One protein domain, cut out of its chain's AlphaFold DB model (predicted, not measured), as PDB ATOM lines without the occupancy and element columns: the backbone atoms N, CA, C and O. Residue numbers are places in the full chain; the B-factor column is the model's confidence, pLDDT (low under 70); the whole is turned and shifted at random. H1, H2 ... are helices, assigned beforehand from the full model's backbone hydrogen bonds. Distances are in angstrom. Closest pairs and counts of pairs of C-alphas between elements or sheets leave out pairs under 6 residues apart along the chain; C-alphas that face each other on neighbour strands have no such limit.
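This is residues 26 to 71 of the 177 residues of the protein "SWIM-type domain-containing protein" of Phytophthora infestans (strain T30-4) (UniProt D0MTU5). Four short helices follow one another in an open arrangement, with no two of them clearly touching: H3 lies in the middle, H1 and H2 are near it, and H4 lies beyond its other end. H2 and H4 mark the two ends of the longest axis, and at the H4 end residues 65 to 71 stick out from the rest. The printed part has 46 residues with four named helices, H1, H2, H3 and H4 in that order along the chain, and no named strand; 31 residues are in the helices, and the class is all helix. The whole is compact, with a radius of gyration of the C-alphas of 10.8 A, and the C-alphas span 28 by 20 by 19 A along their three main axes.

H1, residues 26 to 34, touches no helix. It is near H3, residues 50 to 58, with 7 pairs of C-alphas within 10 A and no pair within 8 A. H2, residues 40 to 45, is also near H3, with 5 pairs of C-alphas within 10 A and no pair within 8 A. H1 and H2 are apart. H3 and H4, residues 64 to 70, are close but not clearly touching, with 1 pair of C-alphas within 8 A. Their closest C-alphas are those of Ala 57 and Ile 64, 6.7 A apart. The lines of H3 and H4 stand about perpendicular, but only just, at 71 degrees, and their centres are 13.9 A apart. H4 is apart from H1 and from H2. In H1, H2, H3 and H4, every O i to N i+4 pair is within hydrogen-bond range.

H1 runs from Leu 26, whose C-alpha is at (174.165, 183.899, 181.505), to Cys 34, and is 12.7 A long from first to last C-alpha. H2 runs from Ser 40 to Ser 45 and is 8.5 A long. H3 runs from Glu 50, with its C-alpha at (162.773, 199.284, 177.576), to Leu 58, and is 12.3 A long. H4 runs from Ile 64 to Val 70, whose C-alpha is at (164.603, 186.668, 164.898), and is 10.2 A long.

The two C-alphas farthest apart are those of Asp 38 and Ser 69, at 28.9 A, and the first and last printed C-alphas, those of Leu 26 and Leu 71, are 20.3 A apart. The printed part has no cut. The links from H1 to H2, from H2 to H3 and from H3 to H4 are tight, with 5, 4 and 5 residues between the helices. Residues 65 to 71, of which 65 to 70 belong to H4, stand free. The mean pLDDT of the printed part is 79.4, and residues 26 to 27 and residue 46 are under 70.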
ATOM      1  N   LEU A  26     172.854 183.258 181.432       69.56
ATOM      2  CA  LEU A  26     174.165 183.899 181.505       69.56
ATOM      3  C   LEU A  26     174.141 185.285 180.854       69.56
ATOM      4  O   LEU A  26     174.586 186.239 181.490       69.56
ATOM      5  N   SER A  27     173.536 185.433 179.670       69.81
ATOM      6  CA  SER A  27     173.426 186.741 179.016       69.81
ATOM      7  C   SER A  27     172.586 187.721 179.838       69.81
ATOM      8  O   SER A  27     172.979 188.871 180.001       69.81
ATOM      9  N   ILE A  28     171.517 187.256 180.494       71.50
ATOM     10  CA  ILE A  28     170.718 188.091 181.410       71.50
ATOM     11  C   ILE A  28     171.565 188.611 182.587       71.50
ATOM     12  O   ILE A  28     171.433 189.769 182.986       71.50
ATOM     13  N   ARG A  29     172.447 187.779 183.162       72.19
ATOM     14  CA  ARG A  29     173.346 188.209 184.250       72.19
ATOM     15  C   ARG A  29     174.375 189.227 183.772       72.19
ATOM     16  O   ARG A  29     174.613 190.194 184.486       72.19
ATOM     17  N   MET A  30     174.936 189.034 182.580       71.88
ATOM     18  CA  MET A  30     175.875 189.986 181.981       71.88
ATOM     19  C   MET A  30     175.202 191.336 181.710       71.88
ATOM     20  O   MET A  30     175.741 192.372 182.088       71.88
ATOM     21  N   VAL A  31     173.976 191.342 181.172       74.75
ATOM     22  CA  VAL A  31     173.200 192.578 180.969       74.75
ATOM     23  C   VAL A  31     172.976 193.316 182.289       74.75
ATOM     24  O   VAL A  31     173.182 194.524 182.352       74.75
ATOM     25  N   ARG A  32     172.636 192.602 183.370       72.50
ATOM     26  CA  ARG A  32     172.458 193.204 184.705       72.50
ATOM     27  C   ARG A  32     173.748 193.754 185.320       72.50
ATOM     28  O   ARG A  32     173.665 194.589 186.214       72.50
ATOM     29  N   GLN A  33     174.918 193.283 184.887       74.12
ATOM     30  CA  GLN A  33     176.207 193.845 185.300       74.12
ATOM     31  C   GLN A  33     176.565 195.102 184.499       74.12
ATOM     32  O   GLN A  33     177.211 195.996 185.037       74.12
ATOM     33  N   CYS A  34     176.139 195.187 183.237       72.50
ATOM     34  CA  CYS A  34     176.444 196.317 182.359       72.50
ATOM     35  C   CYS A  34     175.441 197.473 182.467       72.50
ATOM     36  O   CYS A  34     175.824 198.628 182.288       72.50
ATOM     37  N   CYS A  35     174.162 197.187 182.724       74.50
ATOM     38  CA  CYS A  35     173.095 198.183 182.737       74.50
ATOM     39  C   CYS A  35     172.104 197.907 183.874       74.50
ATOM     40  O   CYS A  35     171.499 196.836 183.953       74.50
ATOM     41  N   VAL A  36     171.899 198.906 184.735       80.31
ATOM     42  CA  VAL A  36     170.912 198.874 185.820       80.31
ATOM     43  C   VAL A  36     169.936 200.020 185.605       80.31
ATOM     44  O   VAL A  36     170.350 201.160 185.418       80.31
ATOM     45  N   CYS A  37     168.640 199.716 185.630       84.12
ATOM     46  CA  CYS A  37     167.579 200.714 185.558       84.12
ATOM     47  C   CYS A  37     166.699 200.621 186.804       84.12
ATOM     48  O   CYS A  37     166.342 199.525 187.243       84.12
ATOM     49  N   ASP A  38     166.333 201.774 187.354       84.31
ATOM     50  CA  ASP A  38     165.518 201.950 188.554       84.31
ATOM     51  C   ASP A  38     164.025 202.181 188.259       84.31
ATOM     52  O   ASP A  38     163.250 202.432 189.187       84.31
ATOM     53  N   CYS A  39     163.608 202.049 186.995       86.62
ATOM     54  CA  CYS A  39     162.211 202.188 186.596       86.62
ATOM     55  C   CYS A  39     161.297 201.156 187.286       86.62
ATOM     56  O   CYS A  39     161.720 200.084 187.733       86.62
ATOM     57  N   SER A  40     160.005 201.470 187.369       83.44
ATOM     58  CA  SER A  40     159.012 200.616 188.034       83.44
ATOM     59  C   SER A  40     158.948 199.210 187.433       83.44
ATOM     60  O   SER A  40     158.906 198.231 188.178       83.44
ATOM     61  N   GLU A  41     158.990 199.097 186.106       76.25
ATOM     62  CA  GLU A  41     158.889 197.820 185.399       76.25
ATOM     63  C   GLU A  41     160.085 196.903 185.660       76.25
ATOM     64  O   GLU A  41     159.892 195.709 185.902       76.25
ATOM     65  N   SER A  42     161.313 197.437 185.683       77.50
ATOM     66  CA  SER A  42     162.507 196.642 186.011       77.50
ATOM     67  C   SER A  42     162.473 196.171 187.464       77.50
ATOM     68  O   SER A  42     162.815 195.023 187.748       77.50
ATOM     69  N   ARG A  43     162.002 197.022 188.386       76.75
ATOM     70  CA  ARG A  43     161.884 196.688 189.812       76.75
ATOM     71  C   ARG A  43     160.816 195.625 190.081       76.75
ATOM     72  O   ARG A  43     161.022 194.777 190.943       76.75
ATOM     73  N   GLN A  44     159.689 195.672 189.373       73.56
ATOM     74  CA  GLN A  44     158.571 194.742 189.571       73.56
ATOM     75  C   GLN A  44     158.786 193.400 188.868       73.56
ATOM     76  O   GLN A  44     158.525 192.352 189.449       73.56
ATOM     77  N   SER A  45     159.249 193.423 187.617       75.06
ATOM     78  CA  SER A  45     159.385 192.207 186.812       75.06
ATOM     79  C   SER A  45     160.724 191.499 187.033       75.06
ATOM     80  O   SER A  45     160.828 190.290 186.835       75.06
ATOM     81  N   GLY A  46     161.775 192.240 187.406       67.69
ATOM     82  CA  GLY A  46     163.154 191.755 187.369       67.69
ATOM     83  C   GLY A  46     163.660 191.465 185.947       67.69
ATOM     84  O   GLY A  46     164.782 190.987 185.788       67.69
ATOM     85  N   TRP A  47     162.867 191.728 184.911       74.56
ATOM     86  CA  TRP A  47     163.237 191.550 183.512       74.56
ATOM     87  C   TRP A  47     163.855 192.831 182.935       74.56
ATOM     88  O   TRP A  47     163.912 193.873 183.591       74.56
ATOM     89  N   MET A  48     164.378 192.735 181.711       77.19
ATOM     90  CA  MET A  48     164.924 193.885 180.987       77.19
ATOM     91  C   MET A  48     163.780 194.841 180.631       77.19
ATOM     92  O   MET A  48     162.879 194.461 179.887       77.19
ATOM     93  N   CYS A  49     163.810 196.061 181.164       85.94
ATOM     94  CA  CYS A  49     162.897 197.125 180.751       85.94
ATOM     95  C   CYS A  49     163.354 197.754 179.426       85.94
ATOM     96  O   CYS A  49     164.504 197.588 179.004       85.94
ATOM     97  N   GLU A  50     162.476 198.539 178.805       85.44
ATOM     98  CA  GLU A  50     162.773 199.284 177.576       85.44
ATOM     99  C   GLU A  50     164.019 200.178 177.689       85.44
ATOM    100  O   GLU A  50     164.818 200.235 176.757       85.44
ATOM    101  N   HIS A  51     164.265 200.787 178.855       86.25
ATOM    102  CA  HIS A  51     165.452 201.612 179.100       86.25
ATOM    103  C   HIS A  51     166.760 200.818 179.011       86.25
ATOM    104  O   HIS A  51     167.750 201.313 178.476       86.25
ATOM    105  N   ILE A  52     166.775 199.581 179.520       86.56
ATOM    106  CA  ILE A  52     167.955 198.707 179.457       86.56
ATOM    107  C   ILE A  52     168.207 198.281 178.010       86.56
ATOM    108  O   ILE A  52     169.348 198.299 177.559       86.56
ATOM    109  N   VAL A  53     167.151 197.946 177.263       85.12
ATOM    110  CA  VAL A  53     167.262 197.590 175.839       85.12
ATOM    111  C   VAL A  53     167.780 198.779 175.025       85.12
ATOM    112  O   VAL A  53     168.702 198.620 174.227       85.12
ATOM    113  N   ALA A  54     167.263 199.985 175.273       86.62
ATOM    114  CA  ALA A  54     167.729 201.203 174.618       86.62
ATOM    115  C   ALA A  54     169.200 201.513 174.945       86.62
ATOM    116  O   ALA A  54     169.984 201.791 174.040       86.62
ATOM    117  N   ALA A  55     169.607 201.404 176.213       86.94
ATOM    118  CA  ALA A  55     170.997 201.604 176.621       86.94
ATOM    119  C   ALA A  55     171.944 200.591 175.958       86.94
ATOM    120  O   ALA A  55     173.005 200.963 175.466       86.94
ATOM    121  N   MET A  56     171.544 199.321 175.877       85.12
ATOM    122  CA  MET A  56     172.321 198.273 175.210       85.12
ATOM    123  C   MET A  56     172.466 198.522 173.702       85.12
ATOM    124  O   MET A  56     173.515 198.211 173.138       85.12
ATOM    125  N   ALA A  57     171.444 199.090 173.055       85.31
ATOM    126  CA  ALA A  57     171.510 199.481 171.648       85.31
ATOM    127  C   ALA A  57     172.440 200.688 171.436       85.31
ATOM    128  O   ALA A  57     173.246 200.682 170.512       85.31
ATOM    129  N   LEU A  58     172.386 201.688 172.325       86.75
ATOM    130  CA  LEU A  58     173.280 202.855 172.292       86.75
ATOM    131  C   LEU A  58     174.745 202.496 172.571       86.75
ATOM    132  O   LEU A  58     175.644 203.145 172.053       86.75
ATOM    133  N   LEU A  59     174.987 201.467 173.384       85.56
ATOM    134  CA  LEU A  59     176.322 200.926 173.657       85.56
ATOM    135  C   LEU A  59     176.803 199.936 172.582       85.56
ATOM    136  O   LEU A  59     177.821 199.272 172.792       85.56
ATOM    137  N   GLU A  60     176.053 199.792 171.483       82.56
ATOM    138  CA  GLU A  60     176.334 198.879 170.365       82.56
ATOM    139  C   GLU A  60     176.526 197.416 170.810       82.56
ATOM    140  O   GLU A  60     177.189 196.615 170.154       82.56
ATOM    141  N   LYS A  61     175.936 197.039 171.953       81.06
ATOM    142  CA  LYS A  61     175.992 195.672 172.495       81.06
ATOM    143  C   LYS A  61     174.928 194.765 171.892       81.06
ATOM    144  O   LYS A  61     175.086 193.549 171.925       81.06
ATOM    145  N   ILE A  62     173.849 195.349 171.376       81.75
ATOM    146  CA  ILE A  62     172.794 194.648 170.645       81.75
ATOM    147  C   ILE A  62     172.429 195.433 169.387       81.75
ATOM    148  O   ILE A  62     172.398 196.661 169.401       81.75
ATOM    149  N   SER A  63     172.090 194.714 168.317       84.00
ATOM    150  CA  SER A  63     171.450 195.296 167.137       84.00
ATOM    151  C   SER A  63     169.943 195.077 167.220       84.00
ATOM    152  O   SER A  63     169.474 193.937 167.295       84.00
ATOM    153  N   ILE A  64     169.181 196.174 167.212       82.38
ATOM    154  CA  ILE A  64     167.713 196.129 167.227       82.38
ATOM    155  C   ILE A  64     167.199 195.441 165.958       82.38
ATOM    156  O   ILE A  64     166.313 194.598 166.046       82.38
ATOM    157  N   ASP A  65     167.794 195.729 164.799       82.75
ATOM    158  CA  ASP A  65     167.391 195.124 163.525       82.75
ATOM    159  C   ASP A  65     167.608 193.605 163.522       82.75
ATOM    160  O   ASP A  65     166.735 192.846 163.094       82.75
ATOM    161  N   ALA A  66     168.732 193.146 164.083       81.44
ATOM    162  CA  ALA A  66     169.001 191.720 164.250       81.44
ATOM    163  C   ALA A  66     167.972 191.064 165.186       81.44
ATOM    164  O   ALA A  66     167.392 190.034 164.844       81.44
ATOM    165  N   LEU A  67     167.669 191.689 166.327       79.00
ATOM    166  CA  LEU A  67     166.636 191.216 167.256       79.00
ATOM    167  C   LEU A  67     165.259 191.110 166.588       79.00
ATOM    168  O   LEU A  67     164.583 190.093 166.731       79.00
ATOM    169  N   LEU A  68     164.854 192.129 165.828       80.81
ATOM    170  CA  LEU A  68     163.572 192.147 165.122       80.81
ATOM    171  C   LEU A  68     163.477 191.066 164.037       80.81
ATOM    172  O   LEU A  68     162.380 190.576 163.781       80.81
ATOM    173  N   SER A  69     164.600 190.672 163.429       78.62
ATOM    174  CA  SER A  69     164.636 189.619 162.403       78.62
ATOM    175  C   SER A  69     164.414 188.204 162.950       78.62
ATOM    176  O   SER A  69     163.891 187.349 162.237       78.62
ATOM    177  N   VAL A  70     164.777 187.964 164.217       78.12
ATOM    178  CA  VAL A  70     164.603 186.668 164.898       78.12
ATOM    179  C   VAL A  70     163.215 186.550 165.519       78.12
ATOM    180  O   VAL A  70     162.701 185.443 165.688       78.12
ATOM    181  N   LEU A  71     162.578 187.677 165.857       72.75
ATOM    182  CA  LEU A  71     161.220 187.640 166.381       72.75
ATOM    183  C   LEU A  71     160.299 187.010 165.330       72.75
ATOM    184  O   LEU A  71     160.245 187.494 164.196       72.75
TER     185      LEU A  71